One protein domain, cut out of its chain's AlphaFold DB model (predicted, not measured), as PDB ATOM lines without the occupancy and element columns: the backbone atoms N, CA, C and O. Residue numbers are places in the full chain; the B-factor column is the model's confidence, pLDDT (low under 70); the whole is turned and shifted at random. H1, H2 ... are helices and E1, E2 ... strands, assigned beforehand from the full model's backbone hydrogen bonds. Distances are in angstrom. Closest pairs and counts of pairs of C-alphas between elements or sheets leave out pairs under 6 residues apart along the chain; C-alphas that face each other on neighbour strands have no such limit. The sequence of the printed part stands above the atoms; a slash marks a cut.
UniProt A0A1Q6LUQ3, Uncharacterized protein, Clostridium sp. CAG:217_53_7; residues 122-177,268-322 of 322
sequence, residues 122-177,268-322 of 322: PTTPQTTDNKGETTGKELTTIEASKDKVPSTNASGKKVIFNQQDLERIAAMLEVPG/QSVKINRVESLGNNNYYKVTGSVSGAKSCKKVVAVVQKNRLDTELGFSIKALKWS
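What this domain is: This is residues 122 to 177 and 268 to 322 of the 322 residues of an uncharacterized protein of Clostridium sp. CAG:217_53_7 (UniProt A0A1Q6LUQ3). A strongly twisted sheet of five strands curls round one helix, H1, while a long stretch with no named element, residues 122 to 156, runs round the outside before the first strand. The printed part has 111 residues, with the named elements E1, H1, E2, E3, E4 and E5 in that order along the chain. The sheet's order is E1, E2, E3, E4, E5; E2 to E5 are antiparallel and form a meander, each strand the antiparallel neighbour of the one before, and E1 meets E2 only at a point. The class is mixed, helices and strands, with 51 residues, under half, in named elements. The whole is compact, with a radius of gyration of the C-alphas of 13.3 A, yet only just elongated, spanning 41 by 27 by 26 A.

Where its parts are: After residues 122 to 156 comes E1, residues 157 to 160, starting at C-alpha 157 (33.661, 73.482, -20.849). H1, residues 163 to 173, is 15.3 A long and starts at C-alpha 163 (49.749, 78.508, -29.408). Beyond the cut, E2, residues 269 to 279, is 27.5 A long and bends by 63 degrees at residue 273. E3, residues 283 to 291, measures 25.2 A, and E4, residues 298 to 305, 21.4 A. E5, residues 314 to 321, is 19.1 A long, bends by 67 degrees at residue 317 and ends at C-alpha 321 (29.958, 81.279, -40.612).

How they stand to each other: E2 and E3 form a hairpin at 163 degrees between directions, with N 276 and O 285 2.8 A apart, within hydrogen-bond range. E3 and E4 form a hairpin at 148 degrees, with N 286 and O 301 at 2.8 A. E4 and E5 form a hairpin at 160 degrees, with N 302 and O 318 at 2.9 A. E1 and E5 are the edge strands; the C-alphas of 158 and 276, which face each other where E1 meets E2, are 4.2 A apart. Residues 133 to 134 pair in parallel with residues 159 to 160 of E1. H1 is on the sheet; its closest C-alphas to E2 are those of Ala 170 and Val 270, 5.7 A, and to E5 those of Ile 169 and Phe 314, 7.3 A. H1 is near E3 and E4, with 6 and 7 pairs of C-alphas within 10 A. In H1 every O i to N i+4 pair is within hydrogen-bond range. E2 and E5 are apart.

The domain as a whole: The two C-alphas farthest apart are those of Glu 143 and Lys 294, 40.8 A. Residues 178 to 267 are not printed, and C-alphas 177 and 268 are 8.2 A apart across this cut, which lies in the link from H1 to E2. Of the links that are printed whole, E1 to H1 and E2 to E3 are tight, and E3 to E4 and E4 to E5 are short. The mean pLDDT of the printed part is 83.2; residues 122 to 125, 127 to 138 and 140 to 144 of this model are under 70.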
ATOM      1  N   PRO A 122      48.642  81.294 -39.804       60.00
ATOM      2  CA  PRO A 122      47.754  82.441 -39.754       60.00
ATOM      3  C   PRO A 122      48.580  83.723 -39.625       60.00
ATOM      4  O   PRO A 122      49.490  83.823 -38.807       60.00
ATOM      5  N   THR A 123      48.243  84.751 -40.404       56.91
ATOM      6  CA  THR A 123      48.926  86.059 -40.318       56.91
ATOM      7  C   THR A 123      48.550  86.842 -39.062       56.91
ATOM      8  O   THR A 123      49.185  87.846 -38.751       56.91
ATOM      9  N   THR A 124      47.508  86.413 -38.345       59.50
ATOM     10  CA  THR A 124      47.080  87.038 -37.093       59.50
ATOM     11  C   THR A 124      47.605  86.228 -35.908       59.50
ATOM     12  O   THR A 124      47.314  85.031 -35.841       59.50
ATOM     13  N   PRO A 125      48.307  86.854 -34.943       66.06
ATOM     14  CA  PRO A 125      48.666  86.193 -33.697       66.06
ATOM     15  C   PRO A 125      47.422  85.657 -32.991       66.06
ATOM     16  O   PRO A 125      46.453  86.391 -32.760       66.06
ATOM     17  N   GLN A 126      47.447  84.375 -32.642       76.12
ATOM     18  CA  GLN A 126      46.334  83.747 -31.942       76.12
ATOM     19  C   GLN A 126      46.445  84.003 -30.443       76.12
ATOM     20  O   GLN A 126      47.514  83.853 -29.867       76.12
ATOM     21  N   THR A 127      45.347  84.423 -29.815       60.09
ATOM     22  CA  THR A 127      45.231  84.581 -28.360       60.09
ATOM     23  C   THR A 127      43.790  84.323 -27.943       60.09
ATOM     24  O   THR A 127      42.867  84.856 -28.559       60.09
ATOM     25  N   THR A 128      43.588  83.524 -26.894       64.44
ATOM     26  CA  THR A 128      42.249  83.228 -26.353       64.44
ATOM     27  C   THR A 128      41.991  83.990 -25.057       64.44
ATOM     28  O   THR A 128      42.886  84.638 -24.517       64.44
ATOM     29  N   ASP A 129      40.766  83.909 -24.528       63.75
ATOM     30  CA  ASP A 129      40.422  84.500 -23.230       63.75
ATOM     31  C   ASP A 129      41.172  83.872 -22.031       63.75
ATOM     32  O   ASP A 129      40.988  84.351 -20.914       63.75
ATOM     33  N   ASN A 130      42.033  82.859 -22.255       61.59
ATOM     34  CA  ASN A 130      42.875  82.157 -21.270       61.59
ATOM     35  C   ASN A 130      42.101  81.665 -20.034       61.59
ATOM     36  O   ASN A 130      42.645  81.558 -18.936       61.59
ATOM     37  N   LYS A 131      40.807  81.374 -20.201       60.53
ATOM     38  CA  LYS A 131      39.922  80.915 -19.127       60.53
ATOM     39  C   LYS A 131      39.608  79.436 -19.316       60.53
ATOM     40  O   LYS A 131      38.800  79.102 -20.175       60.53
ATOM     41  N   GLY A 132      40.185  78.571 -18.487       60.34
ATOM     42  CA  GLY A 132      39.898  77.134 -18.478       60.34
ATOM     43  C   GLY A 132      41.098  76.300 -18.040       60.34
ATOM     44  O   GLY A 132      42.155  76.841 -17.729       60.34
ATOM     45  N   GLU A 133      40.929  74.983 -18.037       66.06
ATOM     46  CA  GLU A 133      42.033  74.040 -17.833       66.06
ATOM     47  C   GLU A 133      42.823  73.852 -19.132       66.06
ATOM     48  O   GLU A 133      42.274  73.942 -20.237       66.06
ATOM     49  N   THR A 134      44.125  73.593 -19.013       63.28
ATOM     50  CA  THR A 134      44.957  73.210 -20.155       63.28
ATOM     51  C   THR A 134      44.553  71.825 -20.642       63.28
ATOM     52  O   THR A 134      44.318  70.909 -19.856       63.28
ATOM     53  N   THR A 135      44.463  71.642 -21.957       62.81
ATOM     54  CA  THR A 135      44.170  70.312 -22.501       62.81
ATOM     55  C   THR A 135      45.351  69.363 -22.331       62.81
ATOM     56  O   THR A 135      46.489  69.733 -22.628       62.81
ATOM     57  N   GLY A 136      45.072  68.119 -21.936       57.47
ATOM     58  CA  GLY A 136      46.054  67.035 -21.930       57.47
ATOM     59  C   GLY A 136      46.564  66.675 -23.333       57.47
ATOM     60  O   GLY A 136      45.977  67.044 -24.351       57.47
ATOM     61  N   LYS A 137      47.686  65.949 -23.388       58.19
ATOM     62  CA  LYS A 137      48.273  65.429 -24.641       58.19
ATOM     63  C   LYS A 137      47.633  64.119 -25.110       58.19
ATOM     64  O   LYS A 137      47.894  63.685 -26.230       58.19
ATOM     65  N   GLU A 138      46.867  63.474 -24.240       63.00
ATOM     66  CA  GLU A 138      46.277  62.168 -24.498       63.00
ATOM     67  C   GLU A 138      45.117  62.293 -25.487       63.00
ATOM     68  O   GLU A 138      44.263  63.166 -25.351       63.00
ATOM     69  N   LEU A 139      45.121  61.432 -26.504       71.44
ATOM     70  CA  LEU A 139      44.043  61.342 -27.476       71.44
ATOM     71  C   LEU A 139      43.232  60.098 -27.158       71.44
ATOM     72  O   LEU A 139      43.735  58.982 -27.257       71.44
ATOM     73  N   THR A 140      41.964  60.284 -26.818       64.56
ATOM     74  CA  THR A 140      41.007  59.177 -26.784       64.56
ATOM     75  C   THR A 140      40.709  58.688 -28.200       64.56
ATOM     76  O   THR A 140      40.660  59.498 -29.124       64.56
ATOM     77  N   THR A 141      40.482  57.387 -28.368       65.81
ATOM     78  CA  THR A 141      39.917  56.811 -29.598       65.81
ATOM     79  C   THR A 141      38.642  56.075 -29.229       65.81
ATOM     80  O   THR A 141      38.632  55.282 -28.291       65.81
ATOM     81  N   ILE A 142      37.564  56.356 -29.953       69.94
ATOM     82  CA  ILE A 142      36.262  55.710 -29.778       69.94
ATOM     83  C   ILE A 142      35.930  54.976 -31.074       69.94
ATOM     84  O   ILE A 142      36.227  55.470 -32.162       69.94
ATOM     85  N   GLU A 143      35.331  53.790 -30.961       68.62
ATOM     86  CA  GLU A 143      34.808  53.056 -32.115       68.62
ATOM     87  C   GLU A 143      33.852  53.941 -32.925       68.62
ATOM     88  O   GLU A 143      32.954  54.569 -32.362       68.62
ATOM     89  N   ALA A 144      33.993  53.948 -34.252       68.31
ATOM     90  CA  ALA A 144      33.221  54.831 -35.130       68.31
ATOM     91  C   ALA A 144      31.693  54.692 -34.966       68.31
ATOM     92  O   ALA A 144      30.971  55.672 -35.101       68.31
ATOM     93  N   SER A 145      31.196  53.498 -34.628       72.62
ATOM     94  CA  SER A 145      29.768  53.233 -34.388       72.62
ATOM     95  C   SER A 145      29.228  53.856 -33.096       72.62
ATOM     96  O   SER A 145      28.025  54.088 -32.976       72.62
ATOM     97  N   LYS A 146      30.107  54.106 -32.123       77.44
ATOM     98  CA  LYS A 146      29.791  54.733 -30.833       77.44
ATOM     99  C   LYS A 146      30.102  56.225 -30.839       77.44
ATOM    100  O   LYS A 146      29.663  56.941 -29.939       77.44
ATOM    101  N   ASP A 147      30.862  56.691 -31.827       82.00
ATOM    102  CA  ASP A 147      31.260  58.079 -31.906       82.00
ATOM    103  C   ASP A 147      30.109  58.968 -32.395       82.00
ATOM    104  O   ASP A 147      29.519  58.753 -33.454       82.00
ATOM    105  N   LYS A 148      29.796  60.003 -31.614       87.31
ATOM    106  CA  LYS A 148      28.785  60.999 -31.958       87.31
ATOM    107  C   LYS A 148      29.454  62.347 -32.149       87.31
ATOM    108  O   LYS A 148      29.828  63.013 -31.181       87.31
ATOM    109  N   VAL A 149      29.540  62.768 -33.407       89.50
ATOM    110  CA  VAL A 149      30.099  64.068 -33.773       89.50
ATOM    111  C   VAL A 149      29.178  65.193 -33.272       89.50
ATOM    112  O   VAL A 149      27.993  65.215 -33.624       89.50
ATOM    113  N   PRO A 150      29.672  66.126 -32.438       92.25
ATOM    114  CA  PRO A 150      28.873  67.256 -31.972       92.25
ATOM    115  C   PRO A 150      28.514  68.229 -33.103       92.25
ATOM    116  O   PRO A 150      29.265  68.377 -34.063       92.25
ATOM    117  N   SER A 151      27.396  68.947 -32.950       93.81
ATOM    118  CA  SER A 151      27.014  70.026 -33.877       93.81
ATOM    119  C   SER A 151      27.641  71.370 -33.507       93.81
ATOM    120  O   SER A 151      28.051  71.573 -32.358       93.81
ATOM    121  N   THR A 152      27.626  72.344 -34.422       91.00
ATOM    122  CA  THR A 152      28.120  73.713 -34.141       91.00
ATOM    123  C   THR A 152      27.357  74.438 -33.023       91.00
ATOM    124  O   THR A 152      27.885  75.364 -32.396       91.00
ATOM    125  N   ASN A 153      26.132  73.998 -32.712       92.50
ATOM    126  CA  ASN A 153      25.318  74.541 -31.623       92.50
ATOM    127  C   ASN A 153      25.637  73.922 -30.252       92.50
ATOM    128  O   ASN A 153      25.150  74.432 -29.244       92.50
ATOM    129  N   ALA A 154      26.446  72.859 -30.187       89.00
ATOM    130  CA  ALA A 154      26.856  72.259 -28.919       89.00
ATOM    131  C   ALA A 154      27.593  73.277 -28.032       89.00
ATOM    132  O   ALA A 154      28.173  74.253 -28.512       89.00
ATOM    133  N   SER A 155      27.569  73.055 -26.724       87.62
ATOM    134  CA  SER A 155      28.271  73.869 -25.730       87.62
ATOM    135  C   SER A 155      29.143  72.978 -24.868       87.62
ATOM    136  O   SER A 155      28.773  71.835 -24.599       87.62
ATOM    137  N   GLY A 156      30.277  73.504 -24.422       88.81
ATOM    138  CA  GLY A 156      31.262  72.726 -23.690       88.81
ATOM    139  C   GLY A 156      31.861  73.472 -22.513       88.81
ATOM    140  O   GLY A 156      31.483  74.595 -22.182       88.81
ATOM    141  N   LYS A 157      32.838  72.833 -21.874       86.12
ATOM    142  CA  LYS A 157      33.661  73.482 -20.849       86.12
ATOM    143  C   LYS A 157      34.800  74.219 -21.531       86.12
ATOM    144  O   LYS A 157      35.454  73.648 -22.395       86.12
ATOM    145  N   LYS A 158      35.069  75.465 -21.148       84.94
ATOM    146  CA  LYS A 158      36.201  76.205 -21.717       84.94
ATOM    147  C   LYS A 158      37.529  75.523 -21.396       84.94
ATOM    148  O   LYS A 158      37.720  75.046 -20.278       84.94
ATOM    149  N   VAL A 159      38.437  75.527 -22.365       81.69
ATOM    150  CA  VAL A 159      39.781  74.954 -22.240       81.69
ATOM    151  C   VAL A 159      40.816  75.847 -22.907       81.69
ATOM    152  O   VAL A 159      40.489  76.656 -23.777       81.69
ATOM    153  N   ILE A 160      42.072  75.676 -22.508       79.12
ATOM    154  CA  ILE A 160      43.213  76.408 -23.054       79.12
ATOM    155  C   ILE A 160      43.993  75.487 -23.988       79.12
ATOM    156  O   ILE A 160      44.461  74.419 -23.586       79.12
ATOM    157  N   PHE A 161      44.138  75.929 -25.235       81.62
ATOM    158  CA  PHE A 161      45.014  75.316 -26.229       81.62
ATOM    159  C   PHE A 161      46.370  76.012 -26.223       81.62
ATOM    160  O   PHE A 161      46.468  77.203 -25.922       81.62
ATOM    161  N   ASN A 162      47.420  75.269 -26.576       78.19
ATOM    162  CA  ASN A 162      48.720  75.881 -26.819       78.19
ATOM    163  C   ASN A 162      48.687  76.710 -28.118       78.19
ATOM    164  O   ASN A 162      47.807  76.541 -28.965       78.19
ATOM    165  N   GLN A 163      49.673  77.593 -28.272       77.81
ATOM    166  CA  GLN A 163      49.749  78.508 -29.408       77.81
ATOM    167  C   GLN A 163      49.778  77.781 -30.760       77.81
ATOM    168  O   GLN A 163      49.064  78.171 -31.679       77.81
ATOM    169  N   GLN A 164      50.545  76.696 -30.856       81.06
ATOM    170  CA  GLN A 164      50.693  75.923 -32.086       81.06
ATOM    171  C   GLN A 164      49.360  75.307 -32.536       81.06
ATOM    172  O   GLN A 164      49.026  75.339 -33.718       81.06
ATOM    173  N   ASP A 165      48.573  74.772 -31.603       84.44
ATOM    174  CA  ASP A 165      47.260  74.199 -31.892       84.44
ATOM    175  C   ASP A 165      46.273  75.284 -32.353       84.44
ATOM    176  O   ASP A 165      45.524  75.075 -33.307       84.44
ATOM    177  N   LEU A 166      46.298  76.467 -31.726       82.88
ATOM    178  CA  LEU A 166      45.485  77.605 -32.164       82.88
ATOM    179  C   LEU A 166      45.867  78.065 -33.574       82.88
ATOM    180  O   LEU A 166      44.986  78.366 -34.379       82.88
ATOM    181  N   GLU A 167      47.164  78.107 -33.878       85.06
ATOM    182  CA  GLU A 167      47.674  78.510 -35.187       85.06
ATOM    183  C   GLU A 167      47.292  77.518 -36.283       85.06
ATOM    184  O   GLU A 167      46.809  77.929 -37.336       85.06
ATOM    185  N   ARG A 168      47.417  76.216 -36.010       88.00
ATOM    186  CA  ARG A 168      46.973  75.141 -36.909       88.00
ATOM    187  C   ARG A 168      45.484  75.236 -37.210       88.00
ATOM    188  O   ARG A 168      45.091  75.222 -38.373       88.00
ATOM    189  N   ILE A 169      44.655  75.388 -36.178       93.12
ATOM    190  CA  ILE A 169      43.205  75.512 -36.355       93.12
ATOM    191  C   ILE A 169      42.866  76.777 -37.143       93.12
ATOM    192  O   ILE A 169      42.057  76.720 -38.064       93.12
ATOM    193  N   ALA A 170      43.487  77.915 -36.825       91.56
ATOM    194  CA  ALA A 170      43.268  79.144 -37.577       91.56
ATOM    195  C   ALA A 170      43.665  78.976 -39.052       91.56
ATOM    196  O   ALA A 170      42.874  79.337 -39.915       91.56
ATOM    197  N   ALA A 171      44.808  78.353 -39.354       91.69
ATOM    198  CA  ALA A 171      45.226  78.070 -40.727       91.69
ATOM    199  C   ALA A 171      44.203  77.200 -41.481       91.69
ATOM    200  O   ALA A 171      43.837  77.529 -42.608       91.69
ATOM    201  N   MET A 172      43.671  76.151 -40.839       94.94
ATOM    202  CA  MET A 172      42.605  75.328 -41.424       94.94
ATOM    203  C   MET A 172      41.333  76.141 -41.703       94.94
ATOM    204  O   MET A 172      40.674  75.904 -42.709       94.94
ATOM    205  N   LEU A 173      40.974  77.104 -40.849       95.38
ATOM    206  CA  LEU A 173      39.801  77.969 -41.047       95.38
ATOM    207  C   LEU A 173      40.056  79.118 -42.045       95.38
ATOM    208  O   LEU A 173      39.115  79.704 -42.583       95.38
ATOM    209  N   GLU A 174      41.315  79.444 -42.319       93.75
ATOM    210  CA  GLU A 174      41.727  80.486 -43.265       93.75
ATOM    211  C   GLU A 174      41.848  79.994 -44.720       93.75
ATOM    212  O   GLU A 174      42.231  80.781 -45.588       93.75
ATOM    213  N   VAL A 175      41.470  78.742 -45.014       94.88
ATOM    214  CA  VAL A 175      41.372  78.206 -46.386       94.88
ATOM    215  C   VAL A 175      40.534  79.154 -47.259       94.88
ATOM    216  O   VAL A 175      39.357  79.363 -46.949       94.88
ATOM    217  N   PRO A 176      41.084  79.737 -48.339       92.31
ATOM    218  CA  PRO A 176      40.346  80.661 -49.199       92.31
ATOM    219  C   PRO A 176      38.998  80.096 -49.657       92.31
ATOM    220  O   PRO A 176      38.867  78.905 -49.897       92.31
ATOM    221  N   GLY A 177      37.960  80.934 -49.713       92.62
ATOM    222  CA  GLY A 177      36.612  80.512 -50.116       92.62
ATOM    223  C   GLY A 177      35.814  79.730 -49.062       92.62
ATOM    224  O   GLY A 177      34.585  79.733 -49.126       92.62
ATOM    225  N   GLN A 268      40.298  85.538 -46.169       91.56
ATOM    226  CA  GLN A 268      39.898  85.796 -44.793       91.56
ATOM    227  C   GLN A 268      41.046  85.561 -43.818       91.56
ATOM    228  O   GLN A 268      41.972  84.806 -44.099       91.56
ATOM    229  N   SER A 269      40.972  86.209 -42.659       90.62
ATOM    230  CA  SER A 269      41.785  85.871 -41.490       90.62
ATOM    231  C   SER A 269      40.880  85.523 -40.318       90.62
ATOM    232  O   SER A 269      39.793  86.092 -40.181       90.62
ATOM    233  N   VAL A 270      41.326  84.600 -39.474       91.69
ATOM    234  CA  VAL A 270      40.577  84.105 -38.326       91.69
ATOM    235  C   VAL A 270      41.404  84.305 -37.061       91.69
ATOM    236  O   VAL A 270      42.542  83.853 -36.950       91.69
ATOM    237  N   LYS A 271      40.805  84.967 -36.072       89.75
ATOM    238  CA  LYS A 271      41.335  85.045 -34.708       89.75
ATOM    239  C   LYS A 271      40.492  84.169 -33.795       89.75
ATOM    240  O   LYS A 271      39.331  84.495 -33.550       89.75
ATOM    241  N   ILE A 272      41.066  83.095 -33.263       89.56
ATOM    242  CA  ILE A 272      40.396  82.220 -32.302       89.56
ATOM    243  C   ILE A 272      40.186  82.981 -30.993       89.56
ATOM    244  O   ILE A 272      41.141  83.412 -30.361       89.56
ATOM    245  N   ASN A 273      38.933  83.148 -30.569       84.44
ATOM    246  CA  ASN A 273      38.597  83.838 -29.323       84.44
ATOM    247  C   ASN A 273      38.417  82.862 -28.157       84.44
ATOM    248  O   ASN A 273      38.705  83.205 -27.010       84.44
ATOM    249  N   ARG A 274      37.864  81.676 -28.438       86.88
ATOM    250  CA  ARG A 274      37.451  80.709 -27.419       86.88
ATOM    251  C   ARG A 274      37.511  79.282 -27.946       86.88
ATOM    252  O   ARG A 274      37.101  79.030 -29.080       86.88
ATOM    253  N   VAL A 275      37.922  78.369 -27.069       89.25
ATOM    254  CA  VAL A 275      37.836  76.922 -27.271       89.25
ATOM    255  C   VAL A 275      37.059  76.287 -26.117       89.25
ATOM    256  O   VAL A 275      37.250  76.641 -24.954       89.25
ATOM    257  N   GLU A 276      36.159  75.363 -26.436       88.12
ATOM    258  CA  GLU A 276      35.367  74.602 -25.469       88.12
ATOM    259  C   GLU A 276      35.517  73.103 -25.744       88.12
ATOM    260  O   GLU A 276      35.273  72.656 -26.860       88.12
ATOM    261  N   SER A 277      35.891  72.316 -24.736       90.94
ATOM    262  CA  SER A 277      35.852  70.855 -24.789       90.94
ATOM    263  C   SER A 277      34.407  70.375 -24.809       90.94
ATOM    264  O   SER A 277      33.620  70.692 -23.911       90.94
ATOM    265  N   LEU A 278      34.081  69.595 -25.832       90.38
ATOM    266  CA  LEU A 278      32.794  68.923 -25.998       90.38
ATOM    267  C   LEU A 278      32.842  67.470 -25.488       90.38
ATOM    268  O   LEU A 278      31.847  66.757 -25.580       90.38
ATOM    269  N   GLY A 279      33.985  67.041 -24.936       81.94
ATOM    270  CA  GLY A 279      34.209  65.684 -24.444       81.94
ATOM    271  C   GLY A 279      34.233  64.630 -25.555       81.94
ATOM    272  O   GLY A 279      34.534  64.928 -26.715       81.94
ATOM    273  N   ASN A 280      33.899  63.393 -25.179       75.88
ATOM    274  CA  ASN A 280      33.808  62.244 -26.079       75.88
ATOM    275  C   ASN A 280      35.166  61.894 -26.727       75.88
ATOM    276  O   ASN A 280      36.055  61.422 -26.025       75.88
ATOM    277  N   ASN A 281      35.343  62.146 -28.031       84.06
ATOM    278  CA  ASN A 281      36.490  61.716 -28.840       84.06
ATOM    279  C   ASN A 281      37.469  62.870 -29.163       84.06
ATOM    280  O   ASN A 281      37.826  63.090 -30.323       84.06
ATOM    281  N   ASN A 282      37.853  63.655 -28.148       89.25
ATOM    282  CA  ASN A 282      38.636  64.900 -28.279       89.25
ATOM    283  C   ASN A 282      37.987  65.939 -29.212       89.25
ATOM    284  O   ASN A 282      38.654  66.537 -30.066       89.25
ATOM    285  N   TYR A 283      36.676  66.143 -29.065       93.62
ATOM    286  CA  TYR A 283      35.974  67.194 -29.790       93.62
ATOM    287  C   TYR A 283      36.057  68.526 -29.067       93.62
ATOM    288  O   TYR A 283      35.861  68.620 -27.853       93.62
ATOM    289  N   TYR A 284      36.259  69.575 -29.852       94.94
ATOM    290  CA  TYR A 284      36.325  70.937 -29.366       94.94
ATOM    291  C   TYR A 284      35.491  71.850 -30.245       94.94
ATOM    292  O   TYR A 284      35.546  71.785 -31.472       94.94
ATOM    293  N   LYS A 285      34.742  72.743 -29.610       95.19
ATOM    294  CA  LYS A 285      34.134  73.881 -30.279       95.19
ATOM    295  C   LYS A 285      35.116  75.031 -30.265       95.19
ATOM    296  O   LYS A 285      35.587  75.443 -29.210       95.19
ATOM    297  N   VAL A 286      35.368  75.587 -31.434       95.81
ATOM    298  CA  VAL A 286      36.241  76.730 -31.638       95.81
ATOM    299  C   VAL A 286      35.389  77.886 -32.133       95.81
ATOM    300  O   VAL A 286      34.667  77.759 -33.116       95.81
ATOM    301  N   THR A 287      35.449  79.017 -31.437       92.25
ATOM    302  CA  THR A 287      34.790  80.256 -31.862       92.25
ATOM    303  C   THR A 287      35.848  81.288 -32.213       92.25
ATOM    304  O   THR A 287      36.700  81.602 -31.379       92.25
ATOM    305  N   GLY A 288      35.774  81.824 -33.429       91.00
ATOM    306  CA  GLY A 288      36.710  82.813 -33.947       91.00
ATOM    307  C   GLY A 288      36.022  84.032 -34.548       91.00
ATOM    308  O   GLY A 288      34.873  83.972 -34.989       91.00
ATOM    309  N   SER A 289      36.753  85.139 -34.574       91.06
ATOM    310  CA  SER A 289      36.397  86.375 -35.264       91.06
ATOM    311  C   SER A 289      37.032  86.367 -36.647       91.06
ATOM    312  O   SER A 289      38.170  85.924 -36.797       91.06
ATOM    313  N   VAL A 290      36.305  86.863 -37.642       91.44
ATOM    314  CA  VAL A 290      36.687  86.807 -39.053       91.44
ATOM    315  C   VAL A 290      36.888  88.221 -39.581       91.44
ATOM    316  O   VAL A 290      36.056  89.108 -39.371       91.44
ATOM    317  N   SER A 291      37.999  88.433 -40.276       90.00
ATOM    318  CA  SER A 291      38.316  89.666 -40.998       90.00
ATOM    319  C   SER A 291      38.682  89.351 -42.453       90.00
ATOM    320  O   SER A 291      38.900  88.194 -42.810       90.00
ATOM    321  N   GLY A 292      38.681  90.357 -43.332       86.00
ATOM    322  CA  GLY A 292      38.919  90.182 -44.777       86.00
ATOM    323  C   GLY A 292      37.694  89.712 -45.573       86.00
ATOM    324  O   GLY A 292      37.459  90.205 -46.674       86.00
ATOM    325  N   ALA A 293      36.833  88.877 -44.984       82.25
ATOM    326  CA  ALA A 293      35.558  88.491 -45.586       82.25
ATOM    327  C   ALA A 293      34.513  89.621 -45.456       82.25
ATOM    328  O   ALA A 293      34.246  90.127 -44.360       82.25
ATOM    329  N   LYS A 294      33.900  90.030 -46.580       74.56
ATOM    330  CA  LYS A 294      32.948  91.161 -46.614       74.56
ATOM    331  C   LYS A 294      31.688  90.907 -45.774       74.56
ATOM    332  O   LYS A 294      31.235  91.824 -45.093       74.56
ATOM    333  N   SER A 295      31.155  89.686 -45.787       78.94
ATOM    334  CA  SER A 295      29.859  89.338 -45.180       78.94
ATOM    335  C   SER A 295      29.939  88.539 -43.877       78.94
ATOM    336  O   SER A 295      28.928  88.428 -43.199       78.94
ATOM    337  N   CYS A 296      31.103  87.991 -43.514       88.19
ATOM    338  CA  CYS A 296      31.250  87.096 -42.360       88.19
ATOM    339  C   CYS A 296      32.164  87.721 -41.306       88.19
ATOM    340  O   CYS A 296      33.259  88.185 -41.626       88.19
ATOM    341  N   LYS A 297      31.718  87.728 -40.048       92.06
ATOM    342  CA  LYS A 297      32.449  88.306 -38.906       92.06
ATOM    343  C   LYS A 297      32.811  87.276 -37.850       92.06
ATOM    344  O   LYS A 297      33.652  87.551 -36.997       92.06
ATOM    345  N   LYS A 298      32.203  86.096 -37.898       94.25
ATOM    346  CA  LYS A 298      32.363  85.043 -36.910       94.25
ATOM    347  C   LYS A 298      32.375  83.675 -37.576       94.25
ATOM    348  O   LYS A 298      31.640  83.417 -38.524       94.25
ATOM    349  N   VAL A 299      33.175  82.786 -37.004       95.12
ATOM    350  CA  VAL A 299      33.166  81.357 -37.301       95.12
ATOM    351  C   VAL A 299      32.961  80.564 -36.021       95.12
ATOM    352  O   VAL A 299      33.506  80.894 -34.965       95.12
ATOM    353  N   VAL A 300      32.155  79.515 -36.121       96.38
ATOM    354  CA  VAL A 300      32.059  78.446 -35.134       96.38
ATOM    355  C   VAL A 300      32.419  77.148 -35.837       96.38
ATOM    356  O   VAL A 300      31.757  76.765 -36.797       96.38
ATOM    357  N   ALA A 301      33.457  76.478 -35.355       97.88
ATOM    358  CA  ALA A 301      33.901  75.195 -35.869       97.88
ATOM    359  C   ALA A 301      33.806  74.128 -34.780       97.88
ATOM    360  O   ALA A 301      34.105  74.399 -33.617       97.88
ATOM    361  N   VAL A 302      33.425  72.911 -35.155       97.69
ATOM    362  CA  VAL A 302      33.706  71.720 -34.348       97.69
ATOM    363  C   VAL A 302      34.947  71.083 -34.943       97.69
ATOM    364  O   VAL A 302      34.953  70.735 -36.122       97.69
ATOM    365  N   VAL A 303      35.996  70.949 -34.141       96.50
ATOM    366  CA  VAL A 303      37.248  70.300 -34.528       96.50
ATOM    367  C   VAL A 303      37.462  69.061 -33.679       96.50
ATOM    368  O   VAL A 303      37.048  69.004 -32.521       96.50
ATOM    369  N   GLN A 304      38.123  68.068 -34.251       93.75
ATOM    370  CA  GLN A 304      38.590  66.900 -33.522       93.75
ATOM    371  C   GLN A 304      40.106  66.914 -33.500       93.75
ATOM    372  O   GLN A 304      40.715  66.965 -34.569       93.75
ATOM    373  N   LYS A 305      40.710  66.822 -32.314       89.62
ATOM    374  CA  LYS A 305      42.149  66.574 -32.204       89.62
ATOM    375  C   LYS A 305      42.414  65.095 -32.469       89.62
ATOM    376  O   LYS A 305      41.841  64.243 -31.792       89.62
ATOM    377  N   ASN A 306      43.230  64.782 -33.468       83.38
ATOM    378  CA  ASN A 306      43.487  63.406 -33.893       83.38
ATOM    379  C   ASN A 306      44.872  63.271 -34.551       83.38
ATOM    380  O   ASN A 306      45.663  64.210 -34.553       83.38
ATOM    381  N   ARG A 307      45.180  62.073 -35.063       80.19
ATOM    382  CA  ARG A 307      46.448  61.753 -35.743       80.19
ATOM    383  C   ARG A 307      46.279  61.480 -37.241       80.19
ATOM    384  O   ARG A 307      47.153  60.860 -37.830       80.19
ATOM    385  N   LEU A 308      45.155  61.884 -37.841       77.12
ATOM    386  CA  LEU A 308      44.899  61.629 -39.266       77.12
ATOM    387  C   LEU A 308      45.883  62.398 -40.155       77.12
ATOM    388  O   LEU A 308      46.396  61.858 -41.129       77.12
ATOM    389  N   ASP A 309      46.163  63.643 -39.784       76.62
ATOM    390  CA  ASP A 309      47.217  64.475 -40.355       76.62
ATOM    391  C   ASP A 309      48.189  64.810 -39.221       76.62
ATOM    392  O   ASP A 309      47.794  65.410 -38.221       76.62
ATOM    393  N   THR A 310      49.442  64.374 -39.325       70.88
ATOM    394  CA  THR A 310      50.452  64.580 -38.276       70.88
ATOM    395  C   THR A 310      50.991  66.009 -38.248       70.88
ATOM    396  O   THR A 310      51.515  66.444 -37.219       70.88
ATOM    397  N   GLU A 311      50.828  66.769 -39.332       76.88
ATOM    398  CA  GLU A 311      51.246  68.166 -39.415       76.88
ATOM    399  C   GLU A 311      50.206  69.095 -38.785       76.88
ATOM    400  O   GLU A 311      50.552  69.964 -37.972       76.88
ATOM    401  N   LEU A 312      48.929  68.888 -39.131       79.88
ATOM    402  CA  LEU A 312      47.801  69.644 -38.596       79.88
ATOM    403  C   LEU A 312      47.389  69.148 -37.212       79.88
ATOM    404  O   LEU A 312      47.147  69.963 -36.332       79.88
ATOM    405  N   GLY A 313      47.300  67.836 -36.996       84.56
ATOM    406  CA  GLY A 313      46.831  67.235 -35.740       84.56
ATOM    407  C   GLY A 313      45.337  67.434 -35.456       84.56
ATOM    408  O   GLY A 313      44.872  67.165 -34.342       84.56
ATOM    409  N   PHE A 314      44.577  67.922 -36.440       91.00
ATOM    410  CA  PHE A 314      43.153  68.212 -36.320       91.00
ATOM    411  C   PHE A 314      42.392  67.838 -37.586       91.00
ATOM    412  O   PHE A 314      42.924  67.885 -38.691       91.00
ATOM    413  N   SER A 315      41.102  67.558 -37.410       94.12
ATOM    414  CA  SER A 315      40.125  67.556 -38.501       94.12
ATOM    415  C   SER A 315      38.967  68.499 -38.192       94.12
ATOM    416  O   SER A 315      38.559  68.626 -37.033       94.12
ATOM    417  N   ILE A 316      38.419  69.142 -39.221       97.00
ATOM    418  CA  ILE A 316      37.200  69.939 -39.128       97.00
ATOM    419  C   ILE A 316      36.002  69.007 -39.284       97.00
ATOM    420  O   ILE A 316      35.904  68.239 -40.236       97.00
ATOM    421  N   LYS A 317      35.069  69.068 -38.341       95.38
ATOM    422  CA  LYS A 317      33.873  68.219 -38.315       95.38
ATOM    423  C   LYS A 317      32.602  68.961 -38.671       95.38
ATOM    424  O   LYS A 317      31.698  68.355 -39.235       95.38
ATOM    425  N   ALA A 318      32.542  70.245 -38.348       95.88
ATOM    426  CA  ALA A 318      31.436  71.116 -38.702       95.88
ATOM    427  C   ALA A 318      31.908  72.575 -38.727       95.88
ATOM    428  O   ALA A 318      32.828  72.940 -37.988       95.88
ATOM    429  N   LEU A 319      31.258  73.404 -39.542       95.31
ATOM    430  CA  LEU A 319      31.541  74.829 -39.701       95.31
ATOM    431  C   LEU A 319      30.247  75.625 -39.802       95.31
ATOM    432  O   LEU A 319      29.315  75.244 -40.506       95.31
ATOM    433  N   LYS A 320      30.229  76.786 -39.157       95.12
ATOM    434  CA  LYS A 320      29.176  77.782 -39.305       95.12
ATOM    435  C   LYS A 320      29.779  79.175 -39.336       95.12
ATOM    436  O   LYS A 320      30.425  79.592 -38.373       95.12
ATOM    437  N   TRP A 321      29.529  79.892 -40.425       93.62
ATOM    438  CA  TRP A 321      29.958  81.279 -40.612       93.62
ATOM    439  C   TRP A 321      28.764  82.217 -40.456       93.62
ATOM    440  O   TRP A 321      27.650  81.885 -40.863       93.62
ATOM    441  N   SER A 322      28.989  83.374 -39.834       89.06
ATOM    442  CA  SER A 322      27.967  84.404 -39.583       89.06
ATOM    443  C   SER A 322      28.568  85.794 -39.467       89.06
ATOM    444  O   SER A 322      29.786  85.885 -39.189       89.06
TER     445      SER A 322